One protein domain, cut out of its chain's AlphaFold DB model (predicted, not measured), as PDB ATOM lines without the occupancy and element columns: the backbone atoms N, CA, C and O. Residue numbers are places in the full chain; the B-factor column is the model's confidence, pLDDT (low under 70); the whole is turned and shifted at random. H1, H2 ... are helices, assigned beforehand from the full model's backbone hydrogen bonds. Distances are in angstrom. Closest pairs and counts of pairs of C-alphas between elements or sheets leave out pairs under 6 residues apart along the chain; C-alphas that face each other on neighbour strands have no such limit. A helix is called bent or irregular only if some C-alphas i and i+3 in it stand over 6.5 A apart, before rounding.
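Overview. This is residues 172 to 197 and 212 to 291 of the 291 residues of the protein "MerR family transcriptional regulator" of Senegalimassilia faecalis (UniProt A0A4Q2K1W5). Two long helices, H1 and H3, run lengthwise on two sides of a small helical body, and the short helices H2 and H4 each bridge from one to the other. H5 packs on the beginning of H1, H6 packs on H3, and H5 and H6 meet; residues 192 to 197 of H1 stick out at one end. The printed part has 106 residues, with six named helices, H1 to H6 in order, and no named strand: all helix, mostly crossed. It is compact, with a radius of gyration of the C-alphas of 13.2 A, yet elongated, spanning 45 by 23 by 22 A.

Along the chain. Find C-alpha 172 at (24.502, 31.190, 27.609); from there H1 runs 38.0 A to residue 197. Next come H2, residues 214 to 219, and H3, residues 228 to 250, 32.7 A long and only just irregular: C-alphas 229 and 232 are 7.0 A apart. H4 holds residues 254 to 265, H5 270 to 278, and H6 282 to 290, ending at C-alpha 290, (37.817, 40.058, 43.646).

Arrangement. Look along H1: its residues 172 to 179 touch H5, closest at C-alphas Ala 175 and Trp 277, 5.2 A. Its residues 173 to 180 touch H2, and 182 to 190 touch H4, at C-alphas Ile 183 and Ala 264, 5.7 A. H2 and H3 form a helical hairpin, a shallow tilt of 15 degrees. H3 touches H6 with residues 231 to 239, at C-alphas Ala 235 and Leu 286, 6.0 A. H1 and H6 are apart. Every O i to N i+4 pair is within hydrogen-bond range in H1, H2, H4, H5 and H6; in H3, 17 of 19.

Size, cuts and confidence. C-alphas Asp 196 and His 227 are farthest apart, 45.6 A. Residues 198 to 211 are not printed, a gap of 28.7 A between C-alphas 197 and 212. No link printed whole is long. Look for pLDDT under 70 at residues 172, 194 to 197, 212 and 223 to 229.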
ATOM      1  N   PRO A 172      23.728  30.493  26.571       69.06
ATOM      2  CA  PRO A 172      24.502  31.190  27.609       69.06
ATOM      3  C   PRO A 172      25.242  32.436  27.096       69.06
ATOM      4  O   PRO A 172      25.469  33.392  27.834       69.06
ATOM      5  N   LEU A 173      25.569  32.456  25.802       72.25
ATOM      6  CA  LEU A 173      26.172  33.588  25.099       72.25
ATOM      7  C   LEU A 173      25.340  34.879  25.228       72.25
ATOM      8  O   LEU A 173      25.910  35.941  25.457       72.25
ATOM      9  N   LEU A 174      24.007  34.797  25.148       75.62
ATOM     10  CA  LEU A 174      23.116  35.962  25.239       75.62
ATOM     11  C   LEU A 174      23.084  36.561  26.651       75.62
ATOM     12  O   LEU A 174      23.002  37.780  26.809       75.62
ATOM     13  N   ALA A 175      23.191  35.716  27.679       76.94
ATOM     14  CA  ALA A 175      23.306  36.170  29.061       76.94
ATOM     15  C   ALA A 175      24.661  36.855  29.304       76.94
ATOM     16  O   ALA A 175      24.707  37.922  29.910       76.94
ATOM     17  N   GLY A 176      25.752  36.307  28.763       77.62
ATOM     18  CA  GLY A 176      27.064  36.948  28.847       77.62
ATOM     19  C   GLY A 176      27.146  38.280  28.094       77.62
ATOM     20  O   GLY A 176      27.747  39.227  28.593       77.62
ATOM     21  N   GLU A 177      26.481  38.407  26.939       82.81
ATOM     22  CA  GLU A 177      26.349  39.695  26.244       82.81
ATOM     23  C   GLU A 177      25.579  40.723  27.084       82.81
ATOM     24  O   GLU A 177      25.924  41.904  27.084       82.81
ATOM     25  N   LEU A 178      24.542  40.299  27.813       82.50
ATOM     26  CA  LEU A 178      23.804  41.175  28.724       82.50
ATOM     27  C   LEU A 178      24.712  41.704  29.846       82.50
ATOM     28  O   LEU A 178      24.698  42.907  30.099       82.50
ATOM     29  N   VAL A 179      25.525  40.835  30.460       82.19
ATOM     30  CA  VAL A 179      26.519  41.234  31.475       82.19
ATOM     31  C   VAL A 179      27.542  42.197  30.882       82.19
ATOM     32  O   VAL A 179      27.821  43.234  31.473       82.19
ATOM     33  N   GLU A 180      28.083  41.895  29.702       83.81
ATOM     34  CA  GLU A 180      29.083  42.747  29.060       83.81
ATOM     35  C   GLU A 180      28.543  44.147  28.751       83.81
ATOM     36  O   GLU A 180      29.214  45.135  29.036       83.81
ATOM     37  N   ASN A 181      27.319  44.245  28.221       83.56
ATOM     38  CA  ASN A 181      26.683  45.536  27.948       83.56
ATOM     39  C   ASN A 181      26.446  46.342  29.235       83.56
ATOM     40  O   ASN A 181      26.583  47.563  29.220       83.56
ATOM     41  N   GLU A 182      26.092  45.670  30.333       82.31
ATOM     42  CA  GLU A 182      25.890  46.312  31.631       82.31
ATOM     43  C   GLU A 182      27.217  46.823  32.215       82.31
ATOM     44  O   GLU A 182      27.303  47.979  32.627       82.31
ATOM     45  N   ILE A 183      28.279  46.012  32.165       80.75
ATOM     46  CA  ILE A 183      29.623  46.431  32.582       80.75
ATOM     47  C   ILE A 183      30.101  47.607  31.724       80.75
ATOM     48  O   ILE A 183      30.559  48.604  32.275       80.75
ATOM     49  N   ASP A 184      29.962  47.536  30.396       81.31
ATOM     50  CA  ASP A 184      30.348  48.624  29.489       81.31
ATOM     51  C   ASP A 184      29.580  49.924  29.811       81.31
ATOM     52  O   ASP A 184      30.190  50.994  29.893       81.31
ATOM     53  N   ALA A 185      28.265  49.851  30.049       79.81
ATOM     54  CA  ALA A 185      27.453  51.013  30.421       79.81
ATOM     55  C   ALA A 185      27.913  51.638  31.747       79.81
ATOM     56  O   ALA A 185      28.036  52.861  31.855       79.81
ATOM     57  N   GLN A 186      28.224  50.802  32.736       73.44
ATOM     58  CA  GLN A 186      28.741  51.244  34.024       73.44
ATOM     59  C   GLN A 186      30.134  51.867  33.905       73.44
ATOM     60  O   GLN A 186      30.370  52.934  34.470       73.44
ATOM     61  N   VAL A 187      31.046  51.281  33.125       74.31
ATOM     62  CA  VAL A 187      32.379  51.861  32.899       74.31
ATOM     63  C   VAL A 187      32.264  53.253  32.277       74.31
ATOM     64  O   VAL A 187      32.923  54.184  32.736       74.31
ATOM     65  N   VAL A 188      31.408  53.417  31.266       77.19
ATOM     66  CA  VAL A 188      31.172  54.718  30.621       77.19
ATOM     67  C   VAL A 188      30.633  55.740  31.620       77.19
ATOM     68  O   VAL A 188      31.114  56.873  31.645       77.19
ATOM     69  N   GLU A 189      29.686  55.354  32.474       74.69
ATOM     70  CA  GLU A 189      29.144  56.241  33.506       74.69
ATOM     71  C   GLU A 189      30.184  56.592  34.583       74.69
ATOM     72  O   GLU A 189      30.264  57.740  35.017       74.69
ATOM     73  N   ALA A 190      31.025  55.642  34.996       71.38
ATOM     74  CA  ALA A 190      32.108  55.890  35.945       71.38
ATOM     75  C   ALA A 190      33.157  56.851  35.366       71.38
ATOM     76  O   ALA A 190      33.552  57.808  36.030       71.38
ATOM     77  N   LEU A 191      33.563  56.640  34.109       70.38
ATOM     78  CA  LEU A 191      34.460  57.546  33.388       70.38
ATOM     79  C   LEU A 191      33.850  58.943  33.246       70.38
ATOM     80  O   LEU A 191      34.553  59.930  33.432       70.38
ATOM     81  N   ARG A 192      32.542  59.035  32.973       71.31
ATOM     82  CA  ARG A 192      31.829  60.314  32.911       71.31
ATOM     83  C   ARG A 192      31.857  61.045  34.251       71.31
ATOM     84  O   ARG A 192      32.176  62.226  34.274       71.31
ATOM     85  N   LYS A 193      31.562  60.359  35.358       70.06
ATOM     86  CA  LYS A 193      31.598  60.964  36.701       70.06
ATOM     87  C   LYS A 193      32.992  61.472  37.065       70.06
ATOM     88  O   LYS A 193      33.099  62.560  37.611       70.06
ATOM     89  N   MET A 194      34.040  60.727  36.712       65.12
ATOM     90  CA  MET A 194      35.421  61.180  36.909       65.12
ATOM     91  C   MET A 194      35.757  62.389  36.025       65.12
ATOM     92  O   MET A 194      36.388  63.322  36.500       65.12
ATOM     93  N   ALA A 195      35.277  62.434  34.779       60.50
ATOM     94  CA  ALA A 195      35.470  63.583  33.889       60.50
ATOM     95  C   ALA A 195      34.683  64.837  34.325       60.50
ATOM     96  O   ALA A 195      35.159  65.951  34.134       60.50
ATOM     97  N   ASP A 196      33.501  64.672  34.931       53.31
ATOM     98  CA  ASP A 196      32.727  65.776  35.519       53.31
ATOM     99  C   ASP A 196      33.399  66.322  36.806       53.31
ATOM    100  O   ASP A 196      33.195  67.483  37.163       53.31
ATOM    101  N   GLU A 197      34.239  65.521  37.479       50.78
ATOM    102  CA  GLU A 197      35.120  65.945  38.585       50.78
ATOM    103  C   GLU A 197      36.462  66.530  38.084       50.78
ATOM    104  O   GLU A 197      37.020  67.425  38.719       50.78
ATOM    105  N   ARG A 212      33.088  43.698  21.078       63.53
ATOM    106  CA  ARG A 212      32.106  42.831  21.756       63.53
ATOM    107  C   ARG A 212      32.684  41.437  22.067       63.53
ATOM    108  O   ARG A 212      33.555  40.924  21.353       63.53
ATOM    109  N   GLY A 213      32.189  40.811  23.128       71.94
ATOM    110  CA  GLY A 213      32.514  39.451  23.554       71.94
ATOM    111  C   GLY A 213      33.837  39.317  24.314       71.94
ATOM    112  O   GLY A 213      34.357  38.206  24.420       71.94
ATOM    113  N   TRP A 214      34.433  40.417  24.787       79.56
ATOM    114  CA  TRP A 214      35.664  40.357  25.587       79.56
ATOM    115  C   TRP A 214      35.419  39.662  26.924       79.56
ATOM    116  O   TRP A 214      36.218  38.819  27.323       79.56
ATOM    117  N   LEU A 215      34.273  39.935  27.552       81.81
ATOM    118  CA  LEU A 215      33.912  39.322  28.818       81.81
ATOM    119  C   LEU A 215      33.601  37.839  28.610       81.81
ATOM    120  O   LEU A 215      34.064  36.994  29.370       81.81
ATOM    121  N   LEU A 216      32.908  37.505  27.516       81.94
ATOM    122  CA  LEU A 216      32.682  36.114  27.117       81.94
ATOM    123  C   LEU A 216      33.983  35.319  27.007       81.94
ATOM    124  O   LEU A 216      34.056  34.199  27.505       81.94
ATOM    125  N   ARG A 217      35.013  35.887  26.367       82.75
ATOM    126  CA  ARG A 217      36.313  35.220  26.205       82.75
ATOM    127  C   ARG A 217      37.017  35.020  27.542       82.75
ATOM    128  O   ARG A 217      37.530  33.932  27.781       82.75
ATOM    129  N   SER A 218      37.003  36.030  28.411       82.19
ATOM    130  CA  SER A 218      37.638  35.945  29.730       82.19
ATOM    131  C   SER A 218      36.966  34.904  30.629       82.19
ATOM    132  O   SER A 218      37.647  34.176  31.343       82.19
ATOM    133  N   PHE A 219      35.641  34.767  30.548       82.56
ATOM    134  CA  PHE A 219      34.862  33.859  31.395       82.56
ATOM    135  C   PHE A 219      34.536  32.508  30.743       82.56
ATOM    136  O   PHE A 219      33.899  31.665  31.373       82.56
ATOM    137  N   ALA A 220      35.016  32.242  29.524       78.75
ATOM    138  CA  ALA A 220      34.761  30.986  28.814       78.75
ATOM    139  C   ALA A 220      35.195  29.740  29.611       78.75
ATOM    140  O   ALA A 220      34.565  28.694  29.508       78.75
ATOM    141  N   LEU A 221      36.239  29.858  30.439       74.88
ATOM    142  CA  LEU A 221      36.751  28.771  31.287       74.88
ATOM    143  C   LEU A 221      35.846  28.435  32.485       74.88
ATOM    144  O   LEU A 221      36.017  27.383  33.102       74.88
ATOM    145  N   LEU A 222      34.914  29.331  32.824       74.75
ATOM    146  CA  LEU A 222      33.937  29.157  33.900       74.75
ATOM    147  C   LEU A 222      32.594  28.625  33.392       74.75
ATOM    148  O   LEU A 222      31.810  28.118  34.185       74.75
ATOM    149  N   ALA A 223      32.332  28.702  32.085       64.38
ATOM    150  CA  ALA A 223      31.126  28.153  31.483       64.38
ATOM    151  C   ALA A 223      31.235  26.617  31.364       64.38
ATOM    152  O   ALA A 223      31.790  26.095  30.398       64.38
ATOM    153  N   GLY A 224      30.720  25.886  32.359       61.62
ATOM    154  CA  GLY A 224      30.617  24.418  32.353       61.62
ATOM    155  C   GLY A 224      30.803  23.772  33.732       61.62
ATOM    156  O   GLY A 224      31.372  24.385  34.631       61.62
ATOM    157  N   ASP A 225      30.340  22.522  33.889       52.69
ATOM    158  CA  ASP A 225      30.415  21.732  35.134       52.69
ATOM    159  C   ASP A 225      31.873  21.525  35.585       52.69
ATOM    160  O   ASP A 225      32.553  20.571  35.197       52.69
ATOM    161  N   ALA A 226      32.377  22.443  36.407       50.44
ATOM    162  CA  ALA A 226      33.707  22.370  36.990       50.44
ATOM    163  C   ALA A 226      33.640  21.823  38.421       50.44
ATOM    164  O   ALA A 226      32.843  22.261  39.249       50.44
ATOM    165  N   HIS A 227      34.532  20.886  38.748       54.88
ATOM    166  CA  HIS A 227      34.760  20.481  40.130       54.88
ATOM    167  C   HIS A 227      35.269  21.679  40.952       54.88
ATOM    168  O   HIS A 227      36.217  22.355  40.552       54.88
ATOM    169  N   PHE A 228      34.677  21.903  42.133       57.38
ATOM    170  CA  PHE A 228      34.949  23.041  43.031       57.38
ATOM    171  C   PHE A 228      36.442  23.325  43.299       57.38
ATOM    172  O   PHE A 228      36.801  24.474  43.538       57.38
ATOM    173  N   SER A 229      37.319  22.312  43.240       59.66
ATOM    174  CA  SER A 229      38.759  22.465  43.504       59.66
ATOM    175  C   SER A 229      39.504  23.299  42.456       59.66
ATOM    176  O   SER A 229      40.494  23.930  42.806       59.66
ATOM    177  N   GLU A 230      39.056  23.316  41.198       71.62
ATOM    178  CA  GLU A 230      39.684  24.107  40.120       71.62
ATOM    179  C   GLU A 230      38.935  25.421  39.851       71.62
ATOM    180  O   GLU A 230      39.401  26.275  39.097       71.62
ATOM    181  N   ALA A 231      37.765  25.605  40.466       76.31
ATOM    182  CA  ALA A 231      36.891  26.741  40.201       76.31
ATOM    183  C   ALA A 231      37.526  28.076  40.633       76.31
ATOM    184  O   ALA A 231      37.435  29.059  39.903       76.31
ATOM    185  N   SER A 232      38.231  28.102  41.769       79.31
ATOM    186  CA  SER A 232      38.902  29.308  42.286       79.31
ATOM    187  C   SER A 232      40.059  29.784  41.393       79.31
ATOM    188  O   SER A 232      40.183  30.971  41.085       79.31
ATOM    189  N   GLU A 233      40.876  28.855  40.890       82.81
ATOM    190  CA  GLU A 233      41.971  29.186  39.969       82.81
ATOM    191  C   GLU A 233      41.430  29.706  38.630       82.81
ATOM    192  O   GLU A 233      41.900  30.723  38.114       82.81
ATOM    193  N   ARG A 234      40.381  29.064  38.099       83.75
ATOM    194  CA  ARG A 234      39.697  29.518  36.879       83.75
ATOM    195  C   ARG A 234      39.038  30.884  37.065       83.75
ATOM    196  O   ARG A 234      39.123  31.712  36.163       83.75
ATOM    197  N   ALA A 235      38.443  31.144  38.229       85.75
ATOM    198  CA  ALA A 235      37.878  32.446  38.579       85.75
ATOM    199  C   ALA A 235      38.952  33.536  38.608       85.75
ATOM    200  O   ALA A 235      38.762  34.604  38.030       85.75
ATOM    201  N   THR A 236      40.111  33.241  39.200       87.38
ATOM    202  CA  THR A 236      41.250  34.166  39.242       87.38
ATOM    203  C   THR A 236      41.739  34.511  37.834       87.38
ATOM    204  O   THR A 236      41.915  35.686  37.513       87.38
ATOM    205  N   LEU A 237      41.912  33.505  36.970       87.31
ATOM    206  CA  LEU A 237      42.331  33.706  35.580       87.31
ATOM    207  C   LEU A 237      41.293  34.492  34.768       87.31
ATOM    208  O   LEU A 237      41.663  35.401  34.024       87.31
ATOM    209  N   ALA A 238      40.005  34.183  34.936       87.75
ATOM    210  CA  ALA A 238      38.924  34.890  34.258       87.75
ATOM    211  C   ALA A 238      38.869  36.369  34.662       87.75
ATOM    212  O   ALA A 238      38.762  37.248  33.807       87.75
ATOM    213  N   LEU A 239      39.006  36.656  35.960       89.69
ATOM    214  CA  LEU A 239      39.036  38.019  36.481       89.69
ATOM    215  C   LEU A 239      40.275  38.787  36.018       89.69
ATOM    216  O   LEU A 239      40.148  39.950  35.646       89.69
ATOM    217  N   ALA A 240      41.450  38.153  35.981       89.81
ATOM    218  CA  ALA A 240      42.661  38.773  35.446       89.81
ATOM    219  C   ALA A 240      42.478  39.171  33.973       89.81
ATOM    220  O   ALA A 240      42.653  40.339  33.632       89.81
ATOM    221  N   GLY A 241      41.996  38.245  33.134       88.75
ATOM    222  CA  GLY A 241      41.705  38.537  31.729       88.75
ATOM    223  C   GLY A 241      40.622  39.605  31.550       88.75
ATOM    224  O   GLY A 241      40.651  40.379  30.595       88.75
ATOM    225  N   ALA A 242      39.661  39.691  32.471       88.44
ATOM    226  CA  ALA A 242      38.654  40.743  32.449       88.44
ATOM    227  C   ALA A 242      39.225  42.125  32.820       88.44
ATOM    228  O   ALA A 242      38.894  43.125  32.185       88.44
ATOM    229  N   ILE A 243      40.108  42.184  33.819       89.25
ATOM    230  CA  ILE A 243      40.816  43.410  34.209       89.25
ATOM    231  C   ILE A 243      41.707  43.892  33.060       89.25
ATOM    232  O   ILE A 243      41.677  45.083  32.750       89.25
ATOM    233  N   ASP A 244      42.439  42.987  32.408       89.06
ATOM    234  CA  ASP A 244      43.252  43.307  31.230       89.06
ATOM    235  C   ASP A 244      42.379  43.847  30.087       89.06
ATOM    236  O   ASP A 244      42.686  44.891  29.513       89.06
ATOM    237  N   GLY A 245      41.222  43.224  29.835       85.56
ATOM    238  CA  GLY A 245      40.259  43.706  28.841       85.56
ATOM    239  C   GLY A 245      39.754  45.128  29.118       85.56
ATOM    240  O   GLY A 245      39.670  45.945  28.198       85.56
ATOM    241  N   ILE A 246      39.458  45.465  30.379       84.38
ATOM    242  CA  ILE A 246      39.060  46.828  30.769       84.38
ATOM    243  C   ILE A 246      40.241  47.799  30.639       84.38
ATOM    244  O   ILE A 246      40.062  48.900  30.117       84.38
ATOM    245  N   HIS A 247      41.434  47.405  31.095       85.88
ATOM    246  CA  HIS A 247      42.654  48.208  30.996       85.88
ATOM    247  C   HIS A 247      42.930  48.618  29.547       85.88
ATOM    248  O   HIS A 247      43.045  49.810  29.260       85.88
ATOM    249  N   GLU A 248      42.955  47.648  28.633       86.19
ATOM    250  CA  GLU A 248      43.238  47.871  27.215       86.19
ATOM    251  C   GLU A 248      42.143  48.699  26.529       86.19
ATOM    252  O   GLU A 248      42.436  49.623  25.772       86.19
ATOM    253  N   ARG A 249      40.866  48.405  26.807       80.88
ATOM    254  CA  ARG A 249      39.734  49.046  26.117       80.88
ATOM    255  C   ARG A 249      39.464  50.468  26.596       80.88
ATOM    256  O   ARG A 249      39.052  51.329  25.810       80.88
ATOM    257  N   TYR A 250      39.654  50.711  27.888       79.50
ATOM    258  CA  TYR A 250      39.334  51.993  28.504       79.50
ATOM    259  C   TYR A 250      40.554  52.865  28.788       79.50
ATOM    260  O   TYR A 250      40.371  54.037  29.108       79.50
ATOM    261  N   ASN A 251      41.766  52.335  28.586       83.38
ATOM    262  CA  ASN A 251      43.039  52.996  28.870       83.38
ATOM    263  C   ASN A 251      43.125  53.492  30.326       83.38
ATOM    264  O   ASN A 251      43.519  54.622  30.607       83.38
ATOM    265  N   VAL A 252      42.711  52.639  31.265       82.88
ATOM    266  CA  VAL A 252      42.716  52.911  32.712       82.88
ATOM    267  C   VAL A 252      43.701  51.984  33.408       82.88
ATOM    268  O   VAL A 252      43.884  50.863  32.962       82.88
ATOM    269  N   SER A 253      44.326  52.387  34.517       87.88
ATOM    270  CA  SER A 253      45.235  51.486  35.260       87.88
ATOM    271  C   SER A 253      44.552  50.171  35.682       87.88
ATOM    272  O   SER A 253      43.355  50.169  35.963       87.88
ATOM    273  N   HIS A 254      45.302  49.072  35.835       89.62
ATOM    274  CA  HIS A 254      44.769  47.798  36.359       89.62
ATOM    275  C   HIS A 254      44.060  47.942  37.711       89.62
ATOM    276  O   HIS A 254      43.071  47.263  37.976       89.62
ATOM    277  N   VAL A 255      44.523  48.861  38.566       88.38
ATOM    278  CA  VAL A 255      43.875  49.164  39.852       88.38
ATOM    279  C   VAL A 255      42.500  49.796  39.634       88.38
ATOM    280  O   VAL A 255      41.538  49.423  40.307       88.38
ATOM    281  N   ALA A 256      42.389  50.737  38.693       82.69
ATOM    282  CA  ALA A 256      41.110  51.331  38.315       82.69
ATOM    283  C   ALA A 256      40.198  50.297  37.638       82.69
ATOM    284  O   ALA A 256      39.036  50.185  38.018       82.69
ATOM    285  N   ALA A 257      40.730  49.475  36.730       85.81
ATOM    286  CA  ALA A 257      39.998  48.391  36.080       85.81
ATOM    287  C   ALA A 257      39.433  47.379  37.092       85.81
ATOM    288  O   ALA A 257      38.251  47.053  37.026       85.81
ATOM    289  N   LYS A 258      40.224  46.955  38.091       88.75
ATOM    290  CA  LYS A 258      39.750  46.090  39.185       88.75
ATOM    291  C   LYS A 258      38.622  46.747  39.984       88.75
ATOM    292  O   LYS A 258      37.628  46.092  40.283       88.75
ATOM    293  N   LYS A 259      38.752  48.034  40.327       85.69
ATOM    294  CA  LYS A 259      37.703  48.779  41.049       85.69
ATOM    295  C   LYS A 259      36.412  48.878  40.240       85.69
ATOM    296  O   LYS A 259      35.344  48.669  40.802       85.69
ATOM    297  N   ILE A 260      36.520  49.171  38.945       83.00
ATOM    298  CA  ILE A 260      35.383  49.251  38.023       83.00
ATOM    299  C   ILE A 260      34.696  47.890  37.912       83.00
ATOM    300  O   ILE A 260      33.483  47.812  38.060       83.00
ATOM    301  N   LEU A 261      35.468  46.817  37.723       86.19
ATOM    302  CA  LEU A 261      34.934  45.460  37.641       86.19
ATOM    303  C   LEU A 261      34.229  45.049  38.941       86.19
ATOM    304  O   LEU A 261      33.129  44.507  38.892       86.19
ATOM    305  N   ASN A 262      34.827  45.352  40.099       88.06
ATOM    306  CA  ASN A 262      34.205  45.093  41.396       88.06
ATOM    307  C   ASN A 262      32.893  45.871  41.556       88.06
ATOM    308  O   ASN A 262      31.873  45.290  41.910       88.06
ATOM    309  N   TRP A 263      32.903  47.170  41.242       83.69
ATOM    310  CA  TRP A 263      31.699  47.996  41.290       83.69
ATOM    311  C   TRP A 263      30.595  47.421  40.396       83.69
ATOM    312  O   TRP A 263      29.463  47.264  40.856       83.69
ATOM    313  N   ALA A 264      30.957  47.001  39.183       83.44
ATOM    314  CA  ALA A 264      30.021  46.417  38.240       83.44
ATOM    315  C   ALA A 264      29.416  45.104  38.736       83.44
ATOM    316  O   ALA A 264      28.204  44.940  38.662       83.44
ATOM    317  N   PHE A 265      30.208  44.200  39.318       85.94
ATOM    318  CA  PHE A 265      29.660  42.980  39.913       85.94
ATOM    319  C   PHE A 265      28.782  43.255  41.137       85.94
ATOM    320  O   PHE A 265      27.801  42.546  41.340       85.94
ATOM    321  N   THR A 266      29.064  44.303  41.914       87.06
ATOM    322  CA  THR A 266      28.226  44.683  43.066       87.06
ATOM    323  C   THR A 266      26.930  45.412  42.693       87.06
ATOM    324  O   THR A 266      26.133  45.721  43.581       87.06
ATOM    325  N   ALA A 267      26.695  45.698  41.409       85.56
ATOM    326  CA  ALA A 267      25.495  46.398  40.975       85.56
ATOM    327  C   ALA A 267      24.219  45.547  41.186       85.56
ATOM    328  O   ALA A 267      24.252  44.316  41.057       85.56
ATOM    329  N   PRO A 268      23.065  46.176  41.487       87.56
ATOM    330  CA  PRO A 268      21.808  45.460  41.679       87.56
ATOM    331  C   PRO A 268      21.470  44.527  40.506       87.56
ATOM    332  O   PRO A 268      21.535  44.916  39.344       87.56
ATOM    333  N   GLY A 269      21.070  43.290  40.810       87.00
ATOM    334  CA  GLY A 269      20.656  42.292  39.814       87.00
ATOM    335  C   GLY A 269      21.788  41.464  39.196       87.00
ATOM    336  O   GLY A 269      21.503  40.401  38.647       87.00
ATOM    337  N   MET A 270      23.052  41.875  39.338       89.19
ATOM    338  CA  MET A 270      24.196  41.191  38.720       89.19
ATOM    339  C   MET A 270      24.426  39.776  39.238       89.19
ATOM    340  O   MET A 270      24.782  38.904  38.453       89.19
ATOM    341  N   SER A 271      24.148  39.516  40.517       91.00
ATOM    342  CA  SER A 271      24.244  38.167  41.082       91.00
ATOM    343  C   SER A 271      23.402  37.149  40.317       91.00
ATOM    344  O   SER A 271      23.889  36.083  39.952       91.00
ATOM    345  N   VAL A 272      22.159  37.515  39.992       88.56
ATOM    346  CA  VAL A 272      21.247  36.664  39.221       88.56
ATOM    347  C   VAL A 272      21.743  36.496  37.790       88.56
ATOM    348  O   VAL A 272      21.712  35.385  37.275       88.56
ATOM    349  N   VAL A 273      22.202  37.568  37.135       89.00
ATOM    350  CA  VAL A 273      22.654  37.469  35.737       89.00
ATOM    351  C   VAL A 273      23.896  36.594  35.612       89.00
ATOM    352  O   VAL A 273      23.958  35.752  34.719       89.00
ATOM    353  N   VAL A 274      24.863  36.766  36.512       88.12
ATOM    354  CA  VAL A 274      26.105  35.989  36.521       88.12
ATOM    355  C   VAL A 274      25.821  34.513  36.769       88.12
ATOM    356  O   VAL A 274      26.333  33.679  36.029       88.12
ATOM    357  N   ASP A 275      24.966  34.184  37.737       88.69
ATOM    358  CA  ASP A 275      24.609  32.791  38.018       88.69
ATOM    359  C   ASP A 275      23.773  32.158  36.896       88.69
ATOM    360  O   ASP A 275      23.930  30.976  36.594       88.69
ATOM    361  N   VAL A 276      22.907  32.930  36.234       86.81
ATOM    362  CA  VAL A 276      22.184  32.467  35.040       86.81
ATOM    363  C   VAL A 276      23.143  32.201  33.880       86.81
ATOM    364  O   VAL A 276      22.938  31.259  33.119       86.81
ATOM    365  N   TRP A 277      24.174  33.029  33.728       86.88
ATOM    366  CA  TRP A 277      25.136  32.909  32.640       86.88
ATOM    367  C   TRP A 277      26.132  31.763  32.856       86.88
ATOM    368  O   TRP A 277      26.305  30.924  31.973       86.88
ATOM    369  N   LEU A 278      26.804  31.744  34.007       84.88
ATOM    370  CA  LEU A 278      27.945  30.866  34.276       84.88
ATOM    371  C   LEU A 278      27.580  29.642  35.120       84.88
ATOM    372  O   LEU A 278      28.376  28.715  35.231       84.88
ATOM    373  N   GLY A 279      26.376  29.621  35.685       84.06
ATOM    374  CA  GLY A 279      25.900  28.562  36.561       84.06
ATOM    375  C   GLY A 279      25.823  28.995  38.031       84.06
ATOM    376  O   GLY A 279      26.472  29.959  38.448       84.06
ATOM    377  N   PRO A 280      25.018  28.278  38.833       84.88
ATOM    378  CA  PRO A 280      24.678  28.670  40.197       84.88
ATOM    379  C   PRO A 280      25.905  28.728  41.115       84.88
ATOM    380  O   PRO A 280      26.712  27.801  41.143       84.88
ATOM    381  N   GLY A 281      26.007  29.793  41.916       83.25
ATOM    382  CA  GLY A 281      27.097  29.988  42.878       83.25
ATOM    383  C   GLY A 281      28.384  30.561  42.279       83.25
ATOM    384  O   GLY A 281      29.348  30.786  43.017       83.25
ATOM    385  N   THR A 282      28.409  30.844  40.974       86.94
ATOM    386  CA  THR A 282      29.573  31.453  40.319       86.94
ATOM    387  C   THR A 282      29.758  32.901  40.756       86.94
ATOM    388  O   THR A 282      30.890  33.347  40.932       86.94
ATOM    389  N   TYR A 283      28.671  33.636  40.993       88.56
ATOM    390  CA  TYR A 283      28.750  35.012  41.470       88.56
ATOM    391  C   TYR A 283      29.522  35.132  42.791       88.56
ATOM    392  O   TYR A 283      30.446  35.937  42.899       88.56
ATOM    393  N   GLU A 284      29.189  34.296  43.776       87.81
ATOM    394  CA  GLU A 284      29.851  34.300  45.088       87.81
ATOM    395  C   GLU A 284      31.342  33.962  44.975       87.81
ATOM    396  O   GLU A 284      32.181  34.599  45.611       87.81
ATOM    397  N   LEU A 285      31.689  33.005  44.110       88.00
ATOM    398  CA  LEU A 285      33.077  32.641  43.829       88.00
ATOM    399  C   LEU A 285      33.877  33.821  43.250       88.00
ATOM    400  O   LEU A 285      35.003  34.092  43.676       88.00
ATOM    401  N   LEU A 286      33.293  34.535  42.285       87.94
ATOM    402  CA  LEU A 286      33.918  35.703  41.665       87.94
ATOM    403  C   LEU A 286      34.079  36.852  42.658       87.94
ATOM    404  O   LEU A 286      35.145  37.466  42.711       87.94
ATOM    405  N   LEU A 287      33.061  37.109  43.481       87.12
ATOM    406  CA  LEU A 287      33.101  38.167  44.487       87.12
ATOM    407  C   LEU A 287      34.158  37.891  45.566       87.12
ATOM    408  O   LEU A 287      34.867  38.806  45.979       87.12
ATOM    409  N   GLN A 288      34.315  36.632  45.988       86.62
ATOM    410  CA  GLN A 288      35.375  36.225  46.918       86.62
ATOM    411  C   GLN A 288      36.776  36.395  46.330       86.62
ATOM    412  O   GLN A 288      37.703  36.714  47.061       86.62
ATOM    413  N   THR A 289      36.929  36.194  45.022       85.50
ATOM    414  CA  THR A 289      38.228  36.285  44.339       85.50
ATOM    415  C   THR A 289      38.604  37.737  44.002       85.50
ATOM    416  O   THR A 289      39.780  38.077  43.862       85.50
ATOM    417  N   LEU A 290      37.612  38.624  43.871       81.44
ATOM    418  CA  LEU A 290      37.817  40.058  43.646       81.44
ATOM    419  C   LEU A 290      38.305  40.806  44.897       81.44
ATOM    420  O   LEU A 290      39.002  41.817  44.744       81.44
ATOM    421  N   HIS A 291      37.971  40.335  46.102       74.00
ATOM    422  CA  HIS A 291      38.393  40.930  47.374       74.00
ATOM    423  C   HIS A 291      39.779  40.447  47.812       74.00
ATOM    424  O   HIS A 291      40.636  41.335  48.037       74.00
TER     425      HIS A 291